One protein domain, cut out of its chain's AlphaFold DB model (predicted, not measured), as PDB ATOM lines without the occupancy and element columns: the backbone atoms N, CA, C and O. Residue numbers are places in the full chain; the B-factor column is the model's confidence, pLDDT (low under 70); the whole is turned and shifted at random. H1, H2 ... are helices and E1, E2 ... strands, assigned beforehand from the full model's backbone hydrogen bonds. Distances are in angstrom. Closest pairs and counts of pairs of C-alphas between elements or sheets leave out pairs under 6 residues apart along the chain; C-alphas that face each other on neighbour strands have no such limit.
ATOM      1  N   ARG A  26     222.709 228.162 180.175       92.56
ATOM      2  CA  ARG A  26     222.277 227.636 181.474       92.56
ATOM      3  C   ARG A  26     222.018 228.817 182.399       92.56
ATOM      4  O   ARG A  26     222.895 229.666 182.572       92.56
ATOM      5  N   ILE A  27     220.819 228.865 182.970       95.12
ATOM      6  CA  ILE A  27     220.410 229.912 183.900       95.12
ATOM      7  C   ILE A  27     220.484 229.350 185.312       95.12
ATOM      8  O   ILE A  27     219.935 228.292 185.610       95.12
ATOM      9  N   TRP A  28     221.137 230.094 186.187       96.75
ATOM     10  CA  TRP A  28     221.271 229.806 187.603       96.75
ATOM     11  C   TRP A  28     220.524 230.864 188.392       96.75
ATOM     12  O   TRP A  28     220.561 232.042 188.048       96.75
ATOM     13  N   ARG A  29     219.855 230.466 189.464       95.94
ATOM     14  CA  ARG A  29     219.185 231.373 190.387       95.94
ATOM     15  C   ARG A  29     219.951 231.432 191.696       95.94
ATOM     16  O   ARG A  29     220.262 230.392 192.268       95.94
ATOM     17  N   VAL A  30     220.230 232.642 192.172       95.50
ATOM     18  CA  VAL A  30     220.831 232.879 193.489       95.50
ATOM     19  C   VAL A  30     219.837 232.474 194.564       95.50
ATOM     20  O   VAL A  30     218.714 232.979 194.605       95.50
ATOM     21  N   ASN A  31     220.243 231.551 195.431       92.50
ATOM     22  CA  ASN A  31     219.406 231.108 196.533       92.50
ATOM     23  C   ASN A  31     219.262 232.235 197.562       92.50
ATOM     24  O   ASN A  31     220.249 232.862 197.939       92.50
ATOM     25  N   HIS A  32     218.035 232.477 198.023       86.94
ATOM     26  CA  HIS A  32     217.814 233.335 199.184       86.94
ATOM     27  C   HIS A  32     218.413 232.686 200.436       86.94
ATOM     28  O   HIS A  32     218.351 231.464 200.620       86.94
ATOM     29  N   ASP A  33     218.944 233.519 201.316       77.81
ATOM     30  CA  ASP A  33     219.307 233.180 202.673       77.81
ATOM     31  C   ASP A  33     218.051 232.703 203.414       77.81
ATOM     32  O   ASP A  33     216.966 233.293 203.359       77.81
ATOM     33  N   LYS A  34     218.196 231.569 204.095       69.25
ATOM     34  CA  LYS A  34     217.132 230.955 204.898       69.25
ATOM     35  C   LYS A  34     217.213 231.385 206.362       69.25
ATOM     36  O   LYS A  34     216.444 230.894 207.186       69.25
ATOM     37  N   THR A  35     218.152 232.268 206.702       61.38
ATOM     38  CA  THR A  35     218.400 232.724 208.068       61.38
ATOM     39  C   THR A  35     217.900 234.154 208.284       61.38
ATOM     40  O   THR A  35     217.961 235.012 207.410       61.38
ATOM     41  N   SER A  36     217.375 234.435 209.479       55.97
ATOM     42  CA  SER A  36     216.738 235.713 209.838       55.97
ATOM     43  C   SER A  36     217.716 236.782 210.344       55.97
ATOM     44  O   SER A  36     217.308 237.730 211.017       55.97
ATOM     45  N   TRP A  37     219.013 236.646 210.070       51.91
ATOM     46  CA  TRP A  37     220.052 237.364 210.813       51.91
ATOM     47  C   TRP A  37     220.068 238.893 210.615       51.91
ATOM     48  O   TRP A  37     220.758 239.576 211.373       51.91
ATOM     49  N   ARG A  38     219.309 239.457 209.658       58.22
ATOM     50  CA  ARG A  38     219.255 240.910 209.387       58.22
ATOM     51  C   ARG A  38     217.899 241.401 208.857       58.22
ATOM     52  O   ARG A  38     217.768 241.712 207.679       58.22
ATOM     53  N   ALA A  39     216.899 241.537 209.728       58.28
ATOM     54  CA  ALA A  39     215.644 242.202 209.353       58.28
ATOM     55  C   ALA A  39     215.893 243.656 208.886       58.28
ATOM     56  O   ALA A  39     216.634 244.392 209.543       58.28
ATOM     57  N   ASN A  40     215.220 244.098 207.815       57.28
ATOM     58  CA  ASN A  40     215.291 245.449 207.232       57.28
ATOM     59  C   ASN A  40     216.584 245.817 206.489       57.28
ATOM     60  O   ASN A  40     216.821 247.006 206.248       57.28
ATOM     61  N   LEU A  41     217.410 244.842 206.102       63.41
ATOM     62  CA  LEU A  41     218.568 245.081 205.240       63.41
ATOM     63  C   LEU A  41     218.399 244.366 203.891       63.41
ATOM     64  O   LEU A  41     217.756 243.316 203.829       63.41
ATOM     65  N   PRO A  42     218.949 244.936 202.801       65.81
ATOM     66  CA  PRO A  42     218.958 244.253 201.521       65.81
ATOM     67  C   PRO A  42     219.760 242.963 201.651       65.81
ATOM     68  O   PRO A  42     220.857 242.945 202.217       65.81
ATOM     69  N   GLU A  43     219.205 241.886 201.115       84.19
ATOM     70  CA  GLU A  43     219.926 240.631 201.011       84.19
ATOM     71  C   GLU A  43     220.910 240.761 199.861       84.19
ATOM     72  O   GLU A  43     220.517 240.843 198.699       84.19
ATOM     73  N   VAL A  44     222.191 240.832 200.194       87.44
ATOM     74  CA  VAL A  44     223.254 240.995 199.213       87.44
ATOM     75  C   VAL A  44     224.315 239.928 199.411       87.44
ATOM     76  O   VAL A  44     224.827 239.730 200.513       87.44
ATOM     77  N   PHE A  45     224.676 239.278 198.317       91.38
ATOM     78  CA  PHE A  45     225.731 238.285 198.246       91.38
ATOM     79  C   PHE A  45     226.874 238.830 197.409       91.38
ATOM     80  O   PHE A  45     226.650 239.417 196.350       91.38
ATOM     81  N   ARG A  46     228.098 238.659 197.903       91.94
ATOM     82  CA  ARG A  46     229.305 239.135 197.227       91.94
ATOM     83  C   ARG A  46     229.688 238.182 196.106       91.94
ATOM     84  O   ARG A  46     229.542 236.970 196.242       91.94
ATOM     85  N   LEU A  47     230.173 238.749 195.013       92.50
ATOM     86  CA  LEU A  47     230.797 238.004 193.926       92.50
ATOM     87  C   LEU A  47     232.315 238.028 194.147       92.50
ATOM     88  O   LEU A  47     232.822 239.005 194.690       92.50
ATOM     89  N   ASP A  48     233.025 236.976 193.732       93.88
ATOM     90  CA  ASP A  48     234.487 236.917 193.866       93.88
ATOM     91  C   ASP A  48     235.186 237.189 192.525       93.88
ATOM     92  O   ASP A  48     234.755 236.641 191.506       93.88
ATOM     93  N   PRO A  49     236.320 237.910 192.513       93.69
ATOM     94  CA  PRO A  49     236.924 238.582 193.667       93.69
ATOM     95  C   PRO A  49     236.113 239.810 194.119       93.69
ATOM     96  O   PRO A  49     235.256 240.296 193.384       93.69
ATOM     97  N   ASP A  50     236.416 240.333 195.312       88.75
ATOM     98  CA  ASP A  50     235.892 241.629 195.755       88.75
ATOM     99  C   ASP A  50     236.374 242.719 194.778       88.75
ATOM    100  O   ASP A  50     237.574 242.977 194.645       88.75
ATOM    101  N   LEU A  51     235.430 243.340 194.069       84.06
ATOM    102  CA  LEU A  51     235.709 244.298 192.999       84.06
ATOM    103  C   LEU A  51     234.964 245.603 193.197       84.06
ATOM    104  O   LEU A  51     233.745 245.617 193.363       84.06
ATOM    105  N   HIS A  52     235.708 246.695 193.065       90.69
ATOM    106  CA  HIS A  52     235.153 248.036 193.037       90.69
ATOM    107  C   HIS A  52     234.865 248.422 191.586       90.69
ATOM    108  O   HIS A  52     235.762 248.394 190.738       90.69
ATOM    109  N   VAL A  53     233.625 248.814 191.301       94.44
ATOM    110  CA  VAL A  53     233.226 249.307 189.977       94.44
ATOM    111  C   VAL A  53     232.912 250.789 190.081       94.44
ATOM    112  O   VAL A  53     231.919 251.176 190.695       94.44
ATOM    113  N   ILE A  54     233.763 251.620 189.474       96.25
ATOM    114  CA  ILE A  54     233.536 253.063 189.382       96.25
ATOM    115  C   ILE A  54     232.359 253.327 188.445       96.25
ATOM    116  O   ILE A  54     232.347 252.877 187.302       96.25
ATOM    117  N   LEU A  55     231.376 254.075 188.932       96.69
ATOM    118  CA  LEU A  55     230.183 254.454 188.192       96.69
ATOM    119  C   LEU A  55     230.440 255.771 187.464       96.69
ATOM    120  O   LEU A  55     229.993 256.841 187.884       96.69
ATOM    121  N   THR A  56     231.167 255.653 186.359       97.44
ATOM    122  CA  THR A  56     231.387 256.732 185.392       97.44
ATOM    123  C   THR A  56     230.065 257.229 184.804       97.44
ATOM    124  O   THR A  56     229.027 256.568 184.913       97.44
ATOM    125  N   GLU A  57     230.094 258.370 184.116       97.94
ATOM    126  CA  GLU A  57     228.907 258.933 183.466       97.94
ATOM    127  C   GLU A  57     228.111 257.914 182.619       97.94
ATOM    128  O   GLU A  57     226.900 257.795 182.836       97.94
ATOM    129  N   PRO A  58     228.721 257.118 181.710       98.38
ATOM    130  CA  PRO A  58     227.972 256.128 180.936       98.38
ATOM    131  C   PRO A  58     227.264 255.079 181.799       98.38
ATOM    132  O   PRO A  58     226.150 254.670 181.475       98.38
ATOM    133  N   LEU A  59     227.871 254.659 182.913       97.88
ATOM    134  CA  LEU A  59     227.281 253.680 183.827       97.88
ATOM    135  C   LEU A  59     226.144 254.278 184.657       97.88
ATOM    136  O   LEU A  59     225.117 253.622 184.835       97.88
ATOM    137  N   GLN A  60     226.282 255.527 185.113       98.06
ATOM    138  CA  GLN A  60     225.189 256.248 185.771       98.06
ATOM    139  C   GLN A  60     223.993 256.400 184.826       98.06
ATOM    140  O   GLN A  60     222.863 256.100 185.210       98.06
ATOM    141  N   ARG A  61     224.239 256.781 183.565       98.50
ATOM    142  CA  ARG A  61     223.198 256.908 182.532       98.50
ATOM    143  C   ARG A  61     222.546 255.570 182.194       98.50
ATOM    144  O   ARG A  61     221.319 255.515 182.131       98.50
ATOM    145  N   LEU A  62     223.327 254.494 182.040       98.44
ATOM    146  CA  LEU A  62     222.794 253.142 181.846       98.44
ATOM    147  C   LEU A  62     221.868 252.761 183.004       98.44
ATOM    148  O   LEU A  62     220.707 252.418 182.784       98.44
ATOM    149  N   TRP A  63     222.358 252.849 184.241       97.50
ATOM    150  CA  TRP A  63     221.588 252.410 185.398       97.50
ATOM    151  C   TRP A  63     220.333 253.263 185.614       97.50
ATOM    152  O   TRP A  63     219.253 252.737 185.899       97.50
ATOM    153  N   ARG A  64     220.432 254.579 185.414       97.75
ATOM    154  CA  ARG A  64     219.275 255.473 185.449       97.75
ATOM    155  C   ARG A  64     218.240 255.100 184.388       97.75
ATOM    156  O   ARG A  64     217.049 255.046 184.704       97.75
ATOM    157  N   GLY A  65     218.692 254.820 183.164       98.38
ATOM    158  CA  GLY A  65     217.853 254.430 182.031       98.38
ATOM    159  C   GLY A  65     217.163 253.078 182.212       98.38
ATOM    160  O   GLY A  65     216.030 252.913 181.772       98.38
ATOM    161  N   MET A  66     217.779 252.142 182.940       98.19
ATOM    162  CA  MET A  66     217.135 250.885 183.346       98.19
ATOM    163  C   MET A  66     215.962 251.101 184.311       98.19
ATOM    164  O   MET A  66     215.121 250.219 184.435       98.19
ATOM    165  N   ASN A  67     215.885 252.250 184.991       97.56
ATOM    166  CA  ASN A  67     214.902 252.534 186.037       97.56
ATOM    167  C   ASN A  67     213.959 253.704 185.685       97.56
ATOM    168  O   ASN A  67     213.843 254.652 186.470       97.56
ATOM    169  N   PRO A  68     213.252 253.683 184.536       97.25
ATOM    170  CA  PRO A  68     212.410 254.801 184.099       97.25
ATOM    171  C   PRO A  68     211.255 255.108 185.068       97.25
ATOM    172  O   PRO A  68     210.748 256.224 185.099       97.25
ATOM    173  N   GLN A  69     210.860 254.137 185.894       95.25
ATOM    174  CA  GLN A  69     209.831 254.281 186.922       95.25
ATOM    175  C   GLN A  69     210.251 255.161 188.108       95.25
ATOM    176  O   GLN A  69     209.381 255.591 188.871       95.25
ATOM    177  N   LEU A  70     211.550 255.390 188.312       95.00
ATOM    178  CA  LEU A  70     212.080 256.240 189.379       95.00
ATOM    179  C   LEU A  70     212.267 257.671 188.863       95.00
ATOM    180  O   LEU A  70     212.621 257.876 187.701       95.00
ATOM    181  N   THR A  71     212.063 258.666 189.726       95.50
ATOM    182  CA  THR A  71     212.563 260.027 189.467       95.50
ATOM    183  C   THR A  71     214.082 260.080 189.643       95.50
ATOM    184  O   THR A  71     214.668 259.183 190.251       95.50
ATOM    185  N   ASP A  72     214.729 261.141 189.159       95.88
ATOM    186  CA  ASP A  72     216.186 261.294 189.282       95.88
ATOM    187  C   ASP A  72     216.633 261.340 190.751       95.88
ATOM    188  O   ASP A  72     217.603 260.680 191.118       95.88
ATOM    189  N   ASP A  73     215.864 262.004 191.623       93.00
ATOM    190  CA  ASP A  73     216.122 262.017 193.069       93.00
ATOM    191  C   ASP A  73     215.906 260.636 193.717       93.00
ATOM    192  O   ASP A  73     216.688 260.208 194.567       93.00
ATOM    193  N   GLN A  74     214.876 259.889 193.299       92.69
ATOM    194  CA  GLN A  74     214.647 258.524 193.791       92.69
ATOM    195  C   GLN A  74     215.782 257.579 193.381       92.69
ATOM    196  O   GLN A  74     216.273 256.812 194.210       92.69
ATOM    197  N   TRP A  75     216.224 257.653 192.124       94.00
ATOM    198  CA  TRP A  75     217.361 256.881 191.630       94.00
ATOM    199  C   TRP A  75     218.650 257.258 192.368       94.00
ATOM    200  O   TRP A  75     219.337 256.378 192.880       94.00
ATOM    201  N   ARG A  76     218.930 258.557 192.533       92.94
ATOM    202  CA  ARG A  76     220.099 259.049 193.274       92.94
ATOM    203  C   ARG A  76     220.154 258.487 194.694       92.94
ATOM    204  O   ARG A  76     221.210 258.080 195.168       92.94
ATOM    205  N   ARG A  77     219.013 258.403 195.383       90.81
ATOM    206  CA  ARG A  77     218.946 257.817 196.733       90.81
ATOM    207  C   ARG A  77     219.293 256.329 196.767       90.81
ATOM    208  O   ARG A  77     219.760 255.876 197.805       90.81
ATOM    209  N   CYS A  78     219.137 255.588 195.665       89.62
ATOM    210  CA  CYS A  78     219.589 254.192 195.555       89.62
ATOM    211  C   CYS A  78     221.122 254.056 195.580       89.62
ATOM    212  O   CYS A  78     221.637 252.958 195.774       89.62
ATOM    213  N   LEU A  79     221.836 255.175 195.442       89.44
ATOM    214  CA  LEU A  79     223.282 255.306 195.550       89.44
ATOM    215  C   LEU A  79     223.732 255.965 196.861       89.44
ATOM    216  O   LEU A  79     224.876 256.386 196.959       89.44
ATOM    217  N   GLY A  80     222.877 256.082 197.881       89.31
ATOM    218  CA  GLY A  80     223.249 256.700 199.159       89.31
ATOM    219  C   GLY A  80     224.428 256.006 199.857       89.31
ATOM    220  O   GLY A  80     224.514 254.785 199.839       89.31
ATOM    221  N   ASN A  81     225.315 256.760 200.515       86.94
ATOM    222  CA  ASN A  81     226.543 256.256 201.157       86.94
ATOM    223  C   ASN A  81     226.334 255.126 202.175       86.94
ATOM    224  O   ASN A  81     227.242 254.339 202.414       86.94
ATOM    225  N   THR A  82     225.164 255.046 202.798       82.38
ATOM    226  CA  THR A  82     224.852 254.032 203.815       82.38
ATOM    227  C   THR A  82     224.244 252.760 203.229       82.38
ATOM    228  O   THR A  82     223.886 251.851 203.977       82.38
ATOM    229  N   LEU A  83     224.080 252.690 201.906       83.88
ATOM    230  CA  LEU A  83     223.471 251.542 201.253       83.88
ATOM    231  C   LEU A  83     224.486 250.434 201.012       83.88
ATOM    232  O   LEU A  83     225.664 250.675 200.759       83.88
ATOM    233  N   ALA A  84     223.994 249.197 201.046       78.00
ATOM    234  CA  ALA A  84     224.836 248.011 200.970       78.00
ATOM    235  C   ALA A  84     225.614 247.883 199.654       78.00
ATOM    236  O   ALA A  84     226.616 247.187 199.641       78.00
ATOM    237  N   PHE A  85     225.166 248.525 198.569       83.44
ATOM    238  CA  PHE A  85     225.848 248.493 197.272       83.44
ATOM    239  C   PHE A  85     227.013 249.482 197.161       83.44
ATOM    240  O   PHE A  85     227.852 249.306 196.284       83.44
ATOM    241  N   THR A  86     227.040 250.530 197.987       87.25
ATOM    242  CA  THR A  86     227.979 251.656 197.854       87.25
ATOM    243  C   THR A  86     228.842 251.864 199.088       87.25
ATOM    244  O   THR A  86     229.967 252.305 198.938       87.25
ATOM    245  N   ASN A  87     228.352 251.603 200.303       87.94
ATOM    246  CA  ASN A  87     229.152 251.536 201.535       87.94
ATOM    247  C   ASN A  87     230.257 252.624 201.657       87.94
ATOM    248  O   ASN A  87     231.446 252.333 201.789       87.94
ATOM    249  N   GLY A  88     229.868 253.897 201.568       90.38
ATOM    250  CA  GLY A  88     230.767 255.059 201.653       90.38
ATOM    251  C   GLY A  88     231.367 255.539 200.324       90.38
ATOM    252  O   GLY A  88     232.118 256.520 200.298       90.38
ATOM    253  N   THR A  89     231.039 254.892 199.206       93.44
ATOM    254  CA  THR A  89     231.431 255.317 197.851       93.44
ATOM    255  C   THR A  89     230.251 255.811 197.019       93.44
ATOM    256  O   THR A  89     230.325 255.816 195.798       93.44
ATOM    257  N   GLY A  90     229.160 256.226 197.658       93.25
ATOM    258  CA  GLY A  90     227.939 256.714 197.020       93.25
ATOM    259  C   GLY A  90     227.692 258.212 197.242       93.25
ATOM    260  O   GLY A  90     228.599 258.964 197.582       93.25
ATOM    261  N   PHE A  91     226.450 258.662 197.075       93.62
ATOM    262  CA  PHE A  91     226.034 260.045 197.327       93.62
ATOM    263  C   PHE A  91     225.667 260.298 198.801       93.62
ATOM    264  O   PHE A  91     225.211 259.377 199.491       93.62
ATOM    265  N   PRO A  92     225.752 261.550 199.297       93.31
ATOM    266  CA  PRO A  92     226.326 262.746 198.654       93.31
ATOM    267  C   PRO A  92     227.870 262.752 198.658       93.31
ATOM    268  O   PRO A  92     228.481 261.892 199.292       93.31
ATOM    269  N   GLY A  93     228.489 263.739 197.991       93.50
ATOM    270  CA  GLY A  93     229.951 263.919 197.970       93.50
ATOM    271  C   GLY A  93     230.658 263.132 196.865       93.50
ATOM    272  O   GLY A  93     231.822 262.760 197.008       93.50
ATOM    273  N   ARG A  94     229.928 262.821 195.792       96.56
ATOM    274  CA  ARG A  94     230.405 262.131 194.590       96.56
ATOM    275  C   ARG A  94     229.723 262.742 193.379       96.56
ATOM    276  O   ARG A  94     228.576 263.160 193.503       96.56
ATOM    277  N   HIS A  95     230.394 262.740 192.236       97.81
ATOM    278  CA  HIS A  95     229.872 263.358 191.022       97.81
ATOM    279  C   HIS A  95     228.598 262.654 190.534       97.81
ATOM    280  O   HIS A  95     228.601 261.468 190.192       97.81
ATOM    281  N   ASP A  96     227.497 263.403 190.513       97.56
ATOM    282  CA  ASP A  96     226.200 262.981 189.994       97.56
ATOM    283  C   ASP A  96     225.979 263.597 188.608       97.56
ATOM    284  O   ASP A  96     225.568 264.754 188.482       97.56
ATOM    285  N   TYR A  97     226.231 262.813 187.561       98.00
ATOM    286  CA  TYR A  97     226.075 263.261 186.172       98.00
ATOM    287  C   TYR A  97     224.610 263.399 185.742       98.00
ATOM    288  O   TYR A  97     224.323 264.047 184.735       98.00
ATOM    289  N   ILE A  98     223.675 262.771 186.464       97.81
ATOM    290  CA  ILE A  98     222.246 262.816 186.134       97.81
ATOM    291  C   ILE A  98     221.648 264.136 186.611       97.81
ATOM    292  O   ILE A  98     220.933 264.793 185.860       97.81
ATOM    293  N   ASN A  99     221.988 264.547 187.832       95.88
ATOM    294  CA  ASN A  99     221.503 265.789 188.432       95.88
ATOM    295  C   ASN A  99     222.475 266.971 188.262       95.88
ATOM    296  O   ASN A  99     222.167 268.074 188.709       95.88
ATOM    297  N   ASN A 100     223.634 266.752 187.627       96.38
ATOM    298  CA  ASN A 100     224.707 267.736 187.457       96.38
ATOM    299  C   ASN A 100     225.160 268.352 188.798       96.38
ATOM    300  O   ASN A 100     225.222 269.574 188.959       96.38
ATOM    301  N   MET A 101     225.425 267.493 189.785       96.44
ATOM    302  CA  MET A 101     225.861 267.883 191.130       96.44
ATOM    303  C   MET A 101     227.271 267.380 191.419       96.44
ATOM    304  O   MET A 101     227.695 266.367 190.870       96.44
ATOM    305  N   ASP A 102     227.967 268.061 192.335       95.88
ATOM    306  CA  ASP A 102     229.278 267.630 192.833       95.88
ATOM    307  C   ASP A 102     230.302 267.416 191.689       95.88
ATOM    308  O   ASP A 102     231.101 266.487 191.710       95.88
ATOM    309  N   VAL A 103     230.284 268.291 190.669       96.25
ATOM    310  CA  VAL A 103     231.001 268.124 189.380       96.25
ATOM    311  C   VAL A 103     232.529 268.038 189.463       96.25
ATOM    312  O   VAL A 103     233.180 267.634 188.503       96.25
ATOM    313  N   ASN A 104     233.104 268.433 190.598       97.31
ATOM    314  CA  ASN A 104     234.544 268.364 190.860       97.31
ATOM    315  C   ASN A 104     234.919 267.201 191.793       97.31
ATOM    316  O   ASN A 104     236.095 267.030 192.117       97.31
ATOM    317  N   GLU A 105     233.936 266.428 192.255       97.94
ATOM    318  CA  GLU A 105     234.157 265.279 193.123       97.94
ATOM    319  C   GLU A 105     234.491 264.024 192.317       97.94
ATOM    320  O   GLU A 105     234.343 263.953 191.098       97.94
ATOM    321  N   LYS A 106     234.950 262.989 193.022       97.12
ATOM    322  CA  LYS A 106     235.164 261.668 192.419       97.12
ATOM    323  C   LYS A 106     233.830 261.017 192.067       97.12
ATOM    324  O   LYS A 106     232.843 261.193 192.781       97.12
ATOM    325  N   ASP A 107     233.848 260.156 191.062       97.75
ATOM    326  CA  ASP A 107     232.711 259.299 190.742       97.75
ATOM    327  C   ASP A 107     232.316 258.407 191.934       97.75
ATOM    328  O   ASP A 107     233.183 257.995 192.729       97.75
ATOM    329  N   PRO A 108     231.016 258.091 192.079       96.75
ATOM    330  CA  PRO A 108     230.578 257.051 192.984       96.75
ATOM    331  C   PRO A 108     231.050 255.685 192.478       96.75
ATOM    332  O   PRO A 108     231.473 255.516 191.335       96.75
ATOM    333  N   ALA A 109     230.972 254.679 193.334       95.38
ATOM    334  CA  ALA A 109     231.326 253.314 192.998       95.38
ATOM    335  C   ALA A 109     230.378 252.333 193.676       95.38
ATOM    336  O   ALA A 109     229.865 252.608 194.766       95.38
ATOM    337  N   PHE A 110     230.210 251.169 193.057       93.25
ATOM    338  CA  PHE A 110     229.895 249.980 193.829       93.25
ATOM    339  C   PHE A 110     231.169 249.535 194.531       93.25
ATOM    340  O   PHE A 110     232.156 249.220 193.862       93.25
ATOM    341  N   ASP A 111     231.174 249.568 195.865       87.62
ATOM    342  CA  ASP A 111     232.354 249.212 196.659       87.62
ATOM    343  C   ASP A 111     232.675 247.725 196.526       87.62
ATOM    344  O   ASP A 111     233.833 247.337 196.565       87.62
ATOM    345  N   GLN A 112     231.654 246.894 196.336       86.44
ATOM    346  CA  GLN A 112     231.819 245.497 195.969       86.44
ATOM    347  C   GLN A 112     230.709 245.091 195.012       86.44
ATOM    348  O   GLN A 112     229.549 245.499 195.160       86.44
ATOM    349  N   MET A 113     231.049 244.225 194.065       85.62
ATOM    350  CA  MET A 113     230.072 243.521 193.250       85.62
ATOM    351  C   MET A 113     229.180 242.648 194.127       85.62
ATOM    352  O   MET A 113     229.649 241.762 194.846       85.62
ATOM    353  N   ARG A 114     227.875 242.897 194.051       91.12
ATOM    354  CA  ARG A 114     226.876 242.142 194.799       91.12
ATOM    355  C   ARG A 114     225.684 241.812 193.926       91.12
ATOM    356  O   ARG A 114     225.344 242.571 193.025       91.12
ATOM    357  N   VAL A 115     225.036 240.705 194.251       93.50
ATOM    358  CA  VAL A 115     223.727 240.300 193.726       93.50
ATOM    359  C   VAL A 115     222.777 240.069 194.888       93.50
ATOM    360  O   VAL A 115     223.216 239.825 196.009       93.50
ATOM    361  N   CYS A 116     221.477 240.146 194.636       92.94
ATOM    362  CA  CYS A 116     220.475 239.747 195.618       92.94
ATOM    363  C   CYS A 116     220.057 238.284 195.440       92.94
ATOM    364  O   CYS A 116     220.229 237.711 194.360       92.94
ATOM    365  N   GLY A 117     219.456 237.692 196.473       92.25
ATOM    366  CA  GLY A 117     218.753 236.423 196.310       92.25
ATOM    367  C   GLY A 117     217.645 236.555 195.268       92.25
ATOM    368  O   GLY A 117     217.090 237.632 195.037       92.25
ATOM    369  N   GLY A 118     217.384 235.462 194.562       93.06
ATOM    370  CA  GLY A 118     216.457 235.434 193.440       93.06
ATOM    371  C   GLY A 118     217.015 236.019 192.139       93.06
ATOM    372  O   GLY A 118     216.353 235.875 191.113       93.06
ATOM    373  N   ALA A 119     218.212 236.625 192.136       95.75
ATOM    374  CA  ALA A 119     218.880 237.048 190.907       95.75
ATOM    375  C   ALA A 119     219.144 235.854 189.978       95.75
ATOM    376  O   ALA A 119     219.434 234.748 190.437       95.75
ATOM    377  N   PHE A 120     219.074 236.096 188.669       96.62
ATOM    378  CA  PHE A 120     219.436 235.111 187.655       96.62
ATOM    379  C   PHE A 120     220.839 235.402 187.141       96.62
ATOM    380  O   PHE A 120     221.153 236.547 186.836       96.62
ATOM    381  N   LEU A 121     221.663 234.368 187.033       97.06
ATOM    382  CA  LEU A 121     223.026 234.416 186.524       97.06
ATOM    383  C   LEU A 121     223.156 233.429 185.366       97.06
ATOM    384  O   LEU A 121     222.534 232.368 185.361       97.06
ATOM    385  N   THR A 122     223.995 233.760 184.398       96.81
ATOM    386  CA  THR A 122     224.501 232.808 183.404       96.81
ATOM    387  C   THR A 122     226.013 232.770 183.512       96.81
ATOM    388  O   THR A 122     226.613 233.606 184.192       96.81
ATOM    389  N   GLY A 123     226.635 231.765 182.907       95.38
ATOM    390  CA  GLY A 123     228.079 231.645 182.941       95.38
ATOM    391  C   GLY A 123     228.571 230.239 182.652       95.38
ATOM    392  O   GLY A 123     227.802 229.340 182.303       95.38
ATOM    393  N   THR A 124     229.871 230.045 182.848       95.94
ATOM    394  CA  THR A 124     230.540 228.757 182.650       95.94
ATOM    395  C   THR A 124     230.918 228.146 184.000       95.94
ATOM    396  O   THR A 124     231.713 228.741 184.735       95.94
ATOM    397  N   PRO A 125     230.380 226.967 184.360       96.12
ATOM    398  CA  PRO A 125     230.839 226.228 185.532       96.12
ATOM    399  C   PRO A 125     232.333 225.898 185.430       96.12
ATOM    400  O   PRO A 125     232.793 225.367 184.420       96.12
ATOM    401  N   SER A 126     233.080 226.196 186.487       96.25
ATOM    402  CA  SER A 126     234.510 225.937 186.627       96.25
ATOM    403  C   SER A 126     234.792 225.462 188.054       96.25
ATOM    404  O   SER A 126     234.798 226.242 189.010       96.25
ATOM    405  N   GLY A 127     234.964 224.147 188.219       95.94
ATOM    406  CA  GLY A 127     235.075 223.526 189.542       95.94
ATOM    407  C   GLY A 127     233.796 223.713 190.367       95.94
ATOM    408  O   GLY A 127     232.706 223.398 189.899       95.94
ATOM    409  N   SER A 128     233.927 224.235 191.588       97.31
ATOM    410  CA  SER A 128     232.802 224.542 192.487       97.31
ATOM    411  C   SER A 128     232.191 225.930 192.266       97.31
ATOM    412  O   SER A 128     231.380 226.384 193.068       97.31
ATOM    413  N   ARG A 129     232.587 226.642 191.206       98.00
ATOM    414  CA  ARG A 129     232.180 228.031 190.971       98.00
ATOM    415  C   ARG A 129     231.576 228.208 189.586       98.00
ATOM    416  O   ARG A 129     231.908 227.490 188.648       98.00
ATOM    417  N   LEU A 130     230.705 229.193 189.448       97.62
ATOM    418  CA  LEU A 130     230.204 229.701 188.181       97.62
ATOM    419  C   LEU A 130     231.022 230.939 187.813       97.62
ATOM    420  O   LEU A 130     230.972 231.913 188.557       97.62
ATOM    421  N   LEU A 131     231.756 230.921 186.698       97.19
ATOM    422  CA  LEU A 131     232.308 232.142 186.100       97.19
ATOM    423  C   LEU A 131     231.161 232.876 185.413       97.19
ATOM    424  O   LEU A 131     230.621 232.352 184.440       97.19
ATOM    425  N   ILE A 132     230.745 234.017 185.954       96.31
ATOM    426  CA  ILE A 132     229.476 234.645 185.578       96.31
ATOM    427  C   ILE A 132     229.619 235.528 184.339       96.31
ATOM    428  O   ILE A 132     230.618 236.228 184.164       96.31
ATOM    429  N   ASP A 133     228.570 235.563 183.526       96.06
ATOM    430  CA  ASP A 133     228.404 236.601 182.519       96.06
ATOM    431  C   ASP A 133     227.937 237.895 183.197       96.06
ATOM    432  O   ASP A 133     226.981 237.907 183.974       96.06
ATOM    433  N   ALA A 134     228.606 239.001 182.886       96.50
ATOM    434  CA  ALA A 134     228.320 240.319 183.439       96.50
ATOM    435  C   ALA A 134     228.645 241.412 182.411       96.50
ATOM    436  O   ALA A 134     229.293 241.171 181.388       96.50
ATOM    437  N   ILE A 135     228.212 242.639 182.683       97.25
ATOM    438  CA  ILE A 135     228.591 243.810 181.895       97.25
ATOM    439  C   ILE A 135     230.050 244.155 182.220       97.25
ATOM    440  O   ILE A 135     230.352 244.671 183.296       97.25
ATOM    441  N   ASP A 136     230.955 243.870 181.284       95.81
ATOM    442  CA  ASP A 136     232.379 244.197 181.395       95.81
ATOM    443  C   ASP A 136     232.603 245.703 181.197       95.81
ATOM    444  O   ASP A 136     232.513 246.230 180.088       95.81
ATOM    445  N   THR A 137     232.923 246.395 182.284       96.31
ATOM    446  CA  THR A 137     233.098 247.854 182.326       96.31
ATOM    447  C   THR A 137     234.372 248.346 181.638       96.31
ATOM    448  O   THR A 137     234.543 249.550 181.457       96.31
ATOM    449  N   ARG A 138     235.253 247.436 181.197       95.50
ATOM    450  CA  ARG A 138     236.421 247.756 180.354       95.50
ATOM    451  C   ARG A 138     236.059 247.874 178.871       95.50
ATOM    452  O   ARG A 138     236.889 248.295 178.068       95.50
ATOM    453  N   LYS A 139     234.852 247.451 178.492       96.50
ATOM    454  CA  LYS A 139     234.321 247.501 177.126       96.50
ATOM    455  C   LYS A 139     233.303 248.642 177.002       96.50
ATOM    456  O   LYS A 139     232.852 249.168 178.019       96.50
ATOM    457  N   PRO A 140     232.918 249.035 175.772       97.06
ATOM    458  CA  PRO A 140     231.821 249.977 175.582       97.06
ATOM    459  C   PRO A 140     230.562 249.534 176.335       97.06
ATOM    460  O   PRO A 140     230.147 248.377 176.234       97.06
ATOM    461  N   ILE A 141     229.966 250.463 177.086       97.62
ATOM    462  CA  ILE A 141     228.775 250.190 177.891       97.62
ATOM    463  C   ILE A 141     227.593 249.867 176.957       97.62
ATOM    464  O   ILE A 141     227.337 250.633 176.024       97.62
ATOM    465  N   PRO A 142     226.883 248.743 177.167       97.81
ATOM    466  CA  PRO A 142     225.750 248.358 176.333       97.81
ATOM    467  C   PRO A 142     224.569 249.323 176.492       97.81
ATOM    468  O   PRO A 142     224.464 250.047 177.482       97.81
ATOM    469  N   SER A 143     223.640 249.296 175.533       98.31
ATOM    470  CA  SER A 143     222.402 250.072 175.634       98.31
ATOM    471  C   SER A 143     221.456 249.507 176.700       98.31
ATOM    472  O   SER A 143     221.537 248.331 177.074       98.31
ATOM    473  N   VAL A 144     220.512 250.335 177.154       98.44
ATOM    474  CA  VAL A 144     219.470 249.918 178.104       98.44
ATOM    475  C   VAL A 144     218.657 248.757 177.529       98.44
ATOM    476  O   VAL A 144     218.425 247.775 178.223       98.44
ATOM    477  N   GLU A 145     218.278 248.817 176.252       98.19
ATOM    478  CA  GLU A 145     217.488 247.777 175.584       98.19
ATOM    479  C   GLU A 145     218.238 246.443 175.561       98.19
ATOM    480  O   GLU A 145     217.658 245.392 175.837       98.19
ATOM    481  N   TYR A 146     219.547 246.481 175.282       97.50
ATOM    482  CA  TYR A 146     220.389 245.289 175.289       97.50
ATOM    483  C   TYR A 146     220.422 244.626 176.672       97.50
ATOM    484  O   TYR A 146     220.295 243.400 176.763       97.50
ATOM    485  N   VAL A 147     220.594 245.426 177.730       97.88
ATOM    486  CA  VAL A 147     220.661 244.943 179.116       97.88
ATOM    487  C   VAL A 147     219.301 244.433 179.577       97.88
ATOM    488  O   VAL A 147     219.202 243.309 180.060       97.88
ATOM    489  N   MET A 148     218.232 245.203 179.372       97.25
ATOM    490  CA  MET A 148     216.890 244.841 179.835       97.25
ATOM    491  C   MET A 148     216.345 243.588 179.136       97.25
ATOM    492  O   MET A 148     215.637 242.808 179.770       97.25
ATOM    493  N   ALA A 149     216.745 243.322 177.886       95.50
ATOM    494  CA  ALA A 149     216.418 242.083 177.175       95.50
ATOM    495  C   ALA A 149     217.126 240.827 177.730       95.50
ATOM    496  O   ALA A 149     216.775 239.708 177.357       95.50
ATOM    497  N   ARG A 150     218.132 240.982 178.602       94.94
ATOM    498  CA  ARG A 150     218.949 239.889 179.149       94.94
ATOM    499  C   ARG A 150     218.863 239.886 180.667       94.94
ATOM    500  O   ARG A 150     219.645 240.540 181.348       94.94
ATOM    501  N   ARG A 151     217.918 239.106 181.198       92.50
ATOM    502  CA  ARG A 151     217.584 239.069 182.634       92.50
ATOM    503  C   ARG A 151     218.760 238.740 183.563       92.50
ATOM    504  O   ARG A 151     218.660 239.040 184.743       92.50
ATOM    505  N   PHE A 152     219.835 238.149 183.044       94.31
ATOM    506  CA  PHE A 152     221.053 237.822 183.787       94.31
ATOM    507  C   PHE A 152     222.073 238.971 183.885       94.31
ATOM    508  O   PHE A 152     223.000 238.895 184.681       94.31
ATOM    509  N   LEU A 153     221.910 240.052 183.110       96.88
ATOM    510  CA  LEU A 153     222.777 241.241 183.179       96.88
ATOM    511  C   LEU A 153     222.312 242.266 184.219       96.88
ATOM    512  O   LEU A 153     222.918 243.328 184.368       96.88
ATOM    513  N   TRP A 154     221.225 241.977 184.928       96.62
ATOM    514  CA  TRP A 154     220.683 242.828 185.973       96.62
ATOM    515  C   TRP A 154     219.885 242.004 186.978       96.62
ATOM    516  O   TRP A 154     219.336 240.954 186.660       96.62
ATOM    517  N   PHE A 155     219.760 242.500 188.198       95.50
ATOM    518  CA  PHE A 155     218.888 241.920 189.209       95.50
ATOM    519  C   PHE A 155     217.951 242.978 189.772       95.50
ATOM    520  O   PHE A 155     218.173 244.176 189.620       95.50
ATOM    521  N   GLU A 156     216.861 242.530 190.379       94.12
ATOM    522  CA  GLU A 156     215.999 243.424 191.139       94.12
ATOM    523  C   GLU A 156     216.523 243.449 192.571       94.12
ATOM    524  O   GLU A 156     216.719 242.392 193.169       94.12
ATOM    525  N   ALA A 157     216.812 244.636 193.097       91.62
ATOM    526  CA  ALA A 157     217.223 244.768 194.483       91.62
ATOM    527  C   ALA A 157     216.032 244.451 195.396       91.62
ATOM    528  O   ALA A 157     214.958 245.051 195.268       91.62
ATOM    529  N   VAL A 158     216.243 243.541 196.345       89.19
ATOM    530  CA  VAL A 158     215.222 243.108 197.305       89.19
ATOM    531  C   VAL A 158     215.702 243.272 198.743       89.19
ATOM    532  O   VAL A 158     216.898 243.276 199.035       89.19
ATOM    533  N   ASN A 159     214.734 243.394 199.643       84.88
ATOM    534  CA  ASN A 159     214.902 243.310 201.084       84.88
ATOM    535  C   ASN A 159     214.329 241.994 201.592       84.88
ATOM    536  O   ASN A 159     213.319 241.511 201.075       84.88
ATOM    537  N   VAL A 160     214.936 241.466 202.649       80.19
ATOM    538  CA  VAL A 160     214.409 240.327 203.394       80.19
ATOM    539  C   VAL A 160     213.974 240.829 204.768       80.19
ATOM    540  O   VAL A 160     214.778 241.335 205.551       80.19
ATOM    541  N   ASP A 161     212.678 240.717 205.047       78.62
ATOM    542  CA  ASP A 161     212.039 241.271 206.238       78.62
ATOM    543  C   ASP A 161     211.309 240.190 207.036       78.62
ATOM    544  O   ASP A 161     210.839 239.192 206.493       78.62
ATOM    545  N   TRP A 162     211.148 240.416 208.339       79.38
ATOM    546  CA  TRP A 162     210.257 239.607 209.167       79.38
ATOM    547  C   TRP A 162     208.841 240.187 209.138       79.38
ATOM    548  O   TRP A 162     208.611 241.319 209.569       79.38
ATOM    549  N   SER A 163     207.871 239.411 208.654       81.31
ATOM    550  CA  SER A 163     206.455 239.763 208.733       81.31
ATOM    551  C   SER A 163     205.878 239.299 210.067       81.31
ATOM    552  O   SER A 163     205.732 238.100 210.306       81.31
ATOM    553  N   VAL A 164     205.513 240.246 210.938       82.88
ATOM    554  CA  VAL A 164     204.856 239.942 212.225       82.88
ATOM    555  C   VAL A 164     203.506 239.252 212.008       82.88
ATOM    556  O   VAL A 164     203.181 238.312 212.728       82.88
ATOM    557  N   GLU A 165     202.751 239.688 210.998       85.81
ATOM    558  CA  GLU A 165     201.438 239.137 210.643       85.81
ATOM    559  C   GLU A 165     201.537 237.679 210.185       85.81
ATOM    560  O   GLU A 165     200.825 236.816 210.691       85.81
ATOM    561  N   LEU A 166     202.468 237.393 209.271       84.25
ATOM    562  CA  LEU A 166     202.640 236.049 208.711       84.25
ATOM    563  C   LEU A 166     203.517 235.146 209.589       84.25
ATOM    564  O   LEU A 166     203.621 233.953 209.320       84.25
ATOM    565  N   ARG A 167     204.158 235.712 210.623       83.94
ATOM    566  CA  ARG A 167     205.181 235.056 211.455       83.94
ATOM    567  C   ARG A 167     206.235 234.336 210.609       83.94
ATOM    568  O   ARG A 167     206.633 233.214 210.916       83.94
ATOM    569  N   SER A 168     206.653 234.981 209.525       82.19
ATOM    570  CA  SER A 168     207.556 234.405 208.535       82.19
ATOM    571  C   SER A 168     208.455 235.465 207.907       82.19
ATOM    572  O   SER A 168     208.193 236.670 207.982       82.19
ATOM    573  N   ILE A 169     209.531 234.996 207.277       79.62
ATOM    574  CA  ILE A 169     210.384 235.831 206.439       79.62
ATOM    575  C   ILE A 169     209.652 236.117 205.122       79.62
ATOM    576  O   ILE A 169     209.063 235.219 204.520       79.62
ATOM    577  N   VAL A 170     209.694 237.371 204.679       84.56
ATOM    578  CA  VAL A 170     209.127 237.832 203.411       84.56
ATOM    579  C   VAL A 170     210.170 238.596 202.609       84.56
ATOM    580  O   VAL A 170     210.975 239.339 203.167       84.56
ATOM    581  N   ILE A 171     210.119 238.447 201.289       87.00
ATOM    582  CA  ILE A 171     210.976 239.181 200.357       87.00
ATOM    583  C   ILE A 171     210.167 240.371 199.829       87.00
ATOM    584  O   ILE A 171     209.021 240.207 199.402       87.00
ATOM    585  N   ARG A 172     210.728 241.581 199.889       86.56
ATOM    586  CA  ARG A 172     210.057 242.836 199.509       86.56
ATOM    587  C   ARG A 172     210.923 243.673 198.566       86.56
ATOM    588  O   ARG A 172     212.143 243.514 198.577       86.56
ATOM    589  N   PRO A 173     210.332 244.593 197.780       86.69
ATOM    590  CA  PRO A 173     211.111 245.545 196.998       86.69
ATOM    591  C   PRO A 173     212.072 246.344 197.885       86.69
ATOM    592  O   PRO A 173     211.721 246.732 199.005       86.69
ATOM    593  N   PHE A 174     213.273 246.619 197.380       84.12
ATOM    594  CA  PHE A 174     214.265 247.425 198.084       84.12
ATOM    595  C   PHE A 174     213.701 248.792 198.504       84.12
ATOM    596  O   PHE A 174     213.196 249.561 197.684       84.12
ATOM    597  N   LYS A 175     213.831 249.129 199.796       73.44
ATOM    598  CA  LYS A 175     213.256 250.351 200.397       73.44
ATOM    599  C   LYS A 175     213.668 251.644 199.679       73.44
ATOM    600  O   LYS A 175     212.875 252.584 199.639       73.44
ATOM    601  N   GLY A 176     214.863 251.689 199.077       66.75
ATOM    602  CA  GLY A 176     215.336 252.841 198.297       66.75
ATOM    603  C   GLY A 176     214.483 253.163 197.062       66.75
ATOM    604  O   GLY A 176     214.444 254.315 196.640       66.75
ATOM    605  N   GLY A 177     213.735 252.184 196.538       62.16
ATOM    606  CA  GLY A 177     212.802 252.356 195.421       62.16
ATOM    607  C   GLY A 177     211.417 252.871 195.816       62.16
ATOM    608  O   GLY A 177     210.562 253.022 194.948       62.16
ATOM    609  N   TRP A 178     211.156 253.140 197.103       76.19
ATOM    610  CA  TRP A 178     209.853 253.627 197.591       76.19
ATOM    611  C   TRP A 178     208.679 252.721 197.192       76.19
ATOM    612  O   TRP A 178     207.616 253.189 196.788       76.19
ATOM    613  N   GLY A 179     208.893 251.406 197.269       81.19
ATOM    614  CA  GLY A 179     207.913 250.398 196.857       81.19
ATOM    615  C   GLY A 179     207.906 250.099 195.356       81.19
ATOM    616  O   GLY A 179     207.173 249.212 194.931       81.19
ATOM    617  N   LYS A 180     208.727 250.789 194.555       88.94
ATOM    618  CA  LYS A 180     208.977 250.431 193.156       88.94
ATOM    619  C   LYS A 180     210.182 249.486 193.053       88.94
ATOM    620  O   LYS A 180     211.119 249.626 193.843       88.94
ATOM    621  N   PRO A 181     210.194 248.577 192.062       91.62
ATOM    622  CA  PRO A 181     211.381 247.810 191.699       91.62
ATOM    623  C   PRO A 181     212.591 248.715 191.468       91.62
ATOM    624  O   PRO A 181     212.451 249.811 190.918       91.62
ATOM    625  N   VAL A 182     213.775 248.241 191.851       93.69
ATOM    626  CA  VAL A 182     215.055 248.867 191.499       93.69
ATOM    627  C   VAL A 182     215.888 247.827 190.773       93.69
ATOM    628  O   VAL A 182     216.280 246.823 191.360       93.69
ATOM    629  N   TYR A 183     216.154 248.066 189.497       95.75
ATOM    630  CA  TYR A 183     216.970 247.190 188.670       95.75
ATOM    631  C   TYR A 183     218.425 247.617 188.778       95.75
ATOM    632  O   TYR A 183     218.749 248.760 188.461       95.75
ATOM    633  N   VAL A 184     219.290 246.721 189.237       95.44
ATOM    634  CA  VAL A 184     220.720 246.958 189.437       95.44
ATOM    635  C   VAL A 184     221.491 246.162 188.386       95.44
ATOM    636  O   VAL A 184     221.260 244.956 188.261       95.44
ATOM    637  N   PRO A 185     222.378 246.794 187.600       96.88
ATOM    638  CA  PRO A 185     223.172 246.075 186.614       96.88
ATOM    639  C   PRO A 185     224.201 245.162 187.294       96.88
ATOM    640  O   PRO A 185     224.817 245.534 188.293       96.88
ATOM    641  N   VAL A 186     224.432 243.983 186.716       96.19
ATOM    642  CA  VAL A 186     225.545 243.101 187.091       96.19
ATOM    643  C   VAL A 186     226.772 243.575 186.319       96.19
ATOM    644  O   VAL A 186     226.954 243.242 185.150       96.19
ATOM    645  N   LEU A 187     227.576 244.425 186.950       95.81
ATOM    646  CA  LEU A 187     228.782 245.019 186.365       95.81
ATOM    647  C   LEU A 187     230.014 244.275 186.845       95.81
ATOM    648  O   LEU A 187     230.040 243.932 188.013       95.81
ATOM    649  N   THR A 188     231.046 244.129 186.017       95.12
ATOM    650  CA  THR A 188     232.369 243.655 186.445       95.12
ATOM    651  C   THR A 188     233.500 244.430 185.768       95.12
ATOM    652  O   THR A 188     233.322 244.996 184.691       95.12
ATOM    653  N   SER A 189     234.680 244.472 186.383       93.69
ATOM    654  CA  SER A 189     235.924 244.982 185.778       93.69
ATOM    655  C   SER A 189     236.965 243.880 185.525       93.69
ATOM    656  O   SER A 189     238.047 244.148 185.003       93.69
ATOM    657  N   THR A 190     236.642 242.630 185.862       94.69
ATOM    658  CA  THR A 190     237.457 241.430 185.606       94.69
ATOM    659  C   THR A 190     236.556 240.191 185.538       94.69
ATOM    660  O   THR A 190     235.334 240.302 185.588       94.69
ATOM    661  N   ASP A 191     237.123 238.999 185.423       94.25
ATOM    662  CA  ASP A 191     236.345 237.770 185.530       94.25
ATOM    663  C   ASP A 191     235.825 237.620 186.965       94.25
ATOM    664  O   ASP A 191     236.600 237.612 187.925       94.25
ATOM    665  N   ALA A 192     234.502 237.543 187.100       95.38
ATOM    666  CA  ALA A 192     233.816 237.376 188.371       95.38
ATOM    667  C   ALA A 192     233.222 235.971 188.467       95.38
ATOM    668  O   ALA A 192     232.907 235.323 187.465       95.38
ATOM    669  N   SER A 193     233.056 235.489 189.691       96.62
ATOM    670  CA  SER A 193     232.568 234.146 189.944       96.62
ATOM    671  C   SER A 193     231.693 234.062 191.181       96.62
ATOM    672  O   SER A 193     231.851 234.838 192.124       96.62
ATOM    673  N   TYR A 194     230.819 233.061 191.210       96.88
ATOM    674  CA  TYR A 194     229.929 232.805 192.336       96.88
ATOM    675  C   TYR A 194     229.894 231.313 192.697       96.88
ATOM    676  O   TYR A 194     229.997 230.488 191.789       96.88
ATOM    677  N   PRO A 195     229.780 230.927 193.979       96.75
ATOM    678  CA  PRO A 195     229.785 229.517 194.361       96.75
ATOM    679  C   PRO A 195     228.542 228.771 193.851       96.75
ATOM    680  O   PRO A 195     227.418 229.258 193.996       96.75
ATOM    681  N   LEU A 196     228.730 227.589 193.257       96.62
ATOM    682  CA  LEU A 196     227.634 226.794 192.684       96.62
ATOM    683  C   LEU A 196     226.698 226.233 193.758       96.62
ATOM    684  O   LEU A 196     225.509 226.083 193.505       96.62
ATOM    685  N   GLU A 197     227.194 225.968 194.965       95.62
ATOM    686  CA  GLU A 197     226.390 225.499 196.097       95.62
ATOM    687  C   GLU A 197     225.357 226.531 196.581       95.62
ATOM    688  O   GLU A 197     224.393 226.181 197.262       95.62
ATOM    689  N   LEU A 198     225.535 227.803 196.208       95.12
ATOM    690  CA  LEU A 198     224.603 228.897 196.493       95.12
ATOM    691  C   LEU A 198     223.647 229.176 195.324       95.12
ATOM    692  O   LEU A 198     222.911 230.169 195.348       95.12
ATOM    693  N   LEU A 199     223.652 228.315 194.305       96.19
ATOM    694  CA  LEU A 199     222.857 228.450 193.096       96.19
ATOM    695  C   LEU A 199     221.914 227.262 192.907       96.19
ATOM    696  O   LEU A 199     222.224 226.127 193.257       96.19
ATOM    697  N   THR A 200     220.764 227.536 192.300       96.06
ATOM    698  CA  THR A 200     219.849 226.520 191.773       96.06
ATOM    699  C   THR A 200     219.810 226.642 190.257       96.06
ATOM    700  O   THR A 200     219.538 227.722 189.733       96.06
ATOM    701  N   GLU A 201     220.099 225.562 189.535       95.44
ATOM    702  CA  GLU A 201     219.929 225.547 188.081       95.44
ATOM    703  C   GLU A 201     218.442 225.596 187.717       95.44
ATOM    704  O   GLU A 201     217.624 224.882 188.298       95.44
ATOM    705  N   MET A 202     218.092 226.451 186.760       94.38
ATOM    706  CA  MET A 202     216.714 226.682 186.350       94.38
ATOM    707  C   MET A 202     216.354 225.860 185.115       94.38
ATOM    708  O   MET A 202     217.087 225.849 184.126       94.38
ATOM    709  N   ASP A 203     215.168 225.253 185.134       91.19
ATOM    710  CA  ASP A 203     214.554 224.686 183.936       91.19
ATOM    711  C   ASP A 203     214.016 225.814 183.046       91.19
ATOM    712  O   ASP A 203     212.983 226.425 183.328       91.19
TER     713      ASP A 203
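What this domain is: This is residues 26 to 203 of the 215 residues of an uncharacterized protein of bacterium (UniProt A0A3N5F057). There is little regular structure: a compact, mostly loop-built body has a curled five-stranded sheet at one end, H1 and H2 at the other, and short E4 and E7 paired between. The 178 printed residues, 60 in named elements, are mixed: E1 H1 H2 E2 E3 H3 E4 E5 E6 E7 E8 E9. The antiparallel sheet runs E8 E3 E2 E1 E9; the radius of gyration of the C-alphas is 16.0 A, the spans 44 by 42 by 27 A.

How they stand to each other: Start at E1, residues 27 to 30, antiparallel to E2, residues 120 to 126 (N 28 and O 121, 2.8 A), and E9, residues 199 to 201 (N 29 and O 200, 2.8 A). H1, residues 57 to 66, touches H3, residues 144 to 148, closest at C-alphas Met 66 and Val 144, 5.8 A. H2, residues 72 to 77, is close to H1 but not clearly touching, closest at C-alphas Trp 75 and Arg 64, 6.6 A. In these helices every O i to N i+4 pair is within hydrogen-bond range. E3, residues 129 to 132, forms a hairpin with E2 (N 124 and O 131, 2.9 A) and is antiparallel to E8, residues 193 to 195 (N 130 and O 194, 2.8 A). E4, residues 154 to 156, is antiparallel to E7, residues 183 to 185 (N 155 and O 184, 2.9 A), and runs on into E5, residues 158 to 163, at 21 degrees; E5 and E6, residues 168 to 173, are a hairpin (N 161 and O 170, 2.9 A).

Where its parts are: Find C-alpha 27 at (220.410, 229.912, 183.900), where E1 begins, and C-alpha 201 at (219.929, 225.547, 188.081), where E9 ends. E2 is 17.7 A long, E6 16.4 A, H1 14.3 A.

The domain as a whole: The printed part has no cut; its farthest C-alphas, Asn 104 and Arg 167, are 48.9 A apart. Links E1 to H1, H2 to E2 and E3 to H3 are long. The model's pLDDT is under 70 at residues 34 to 42 and 176 to 177.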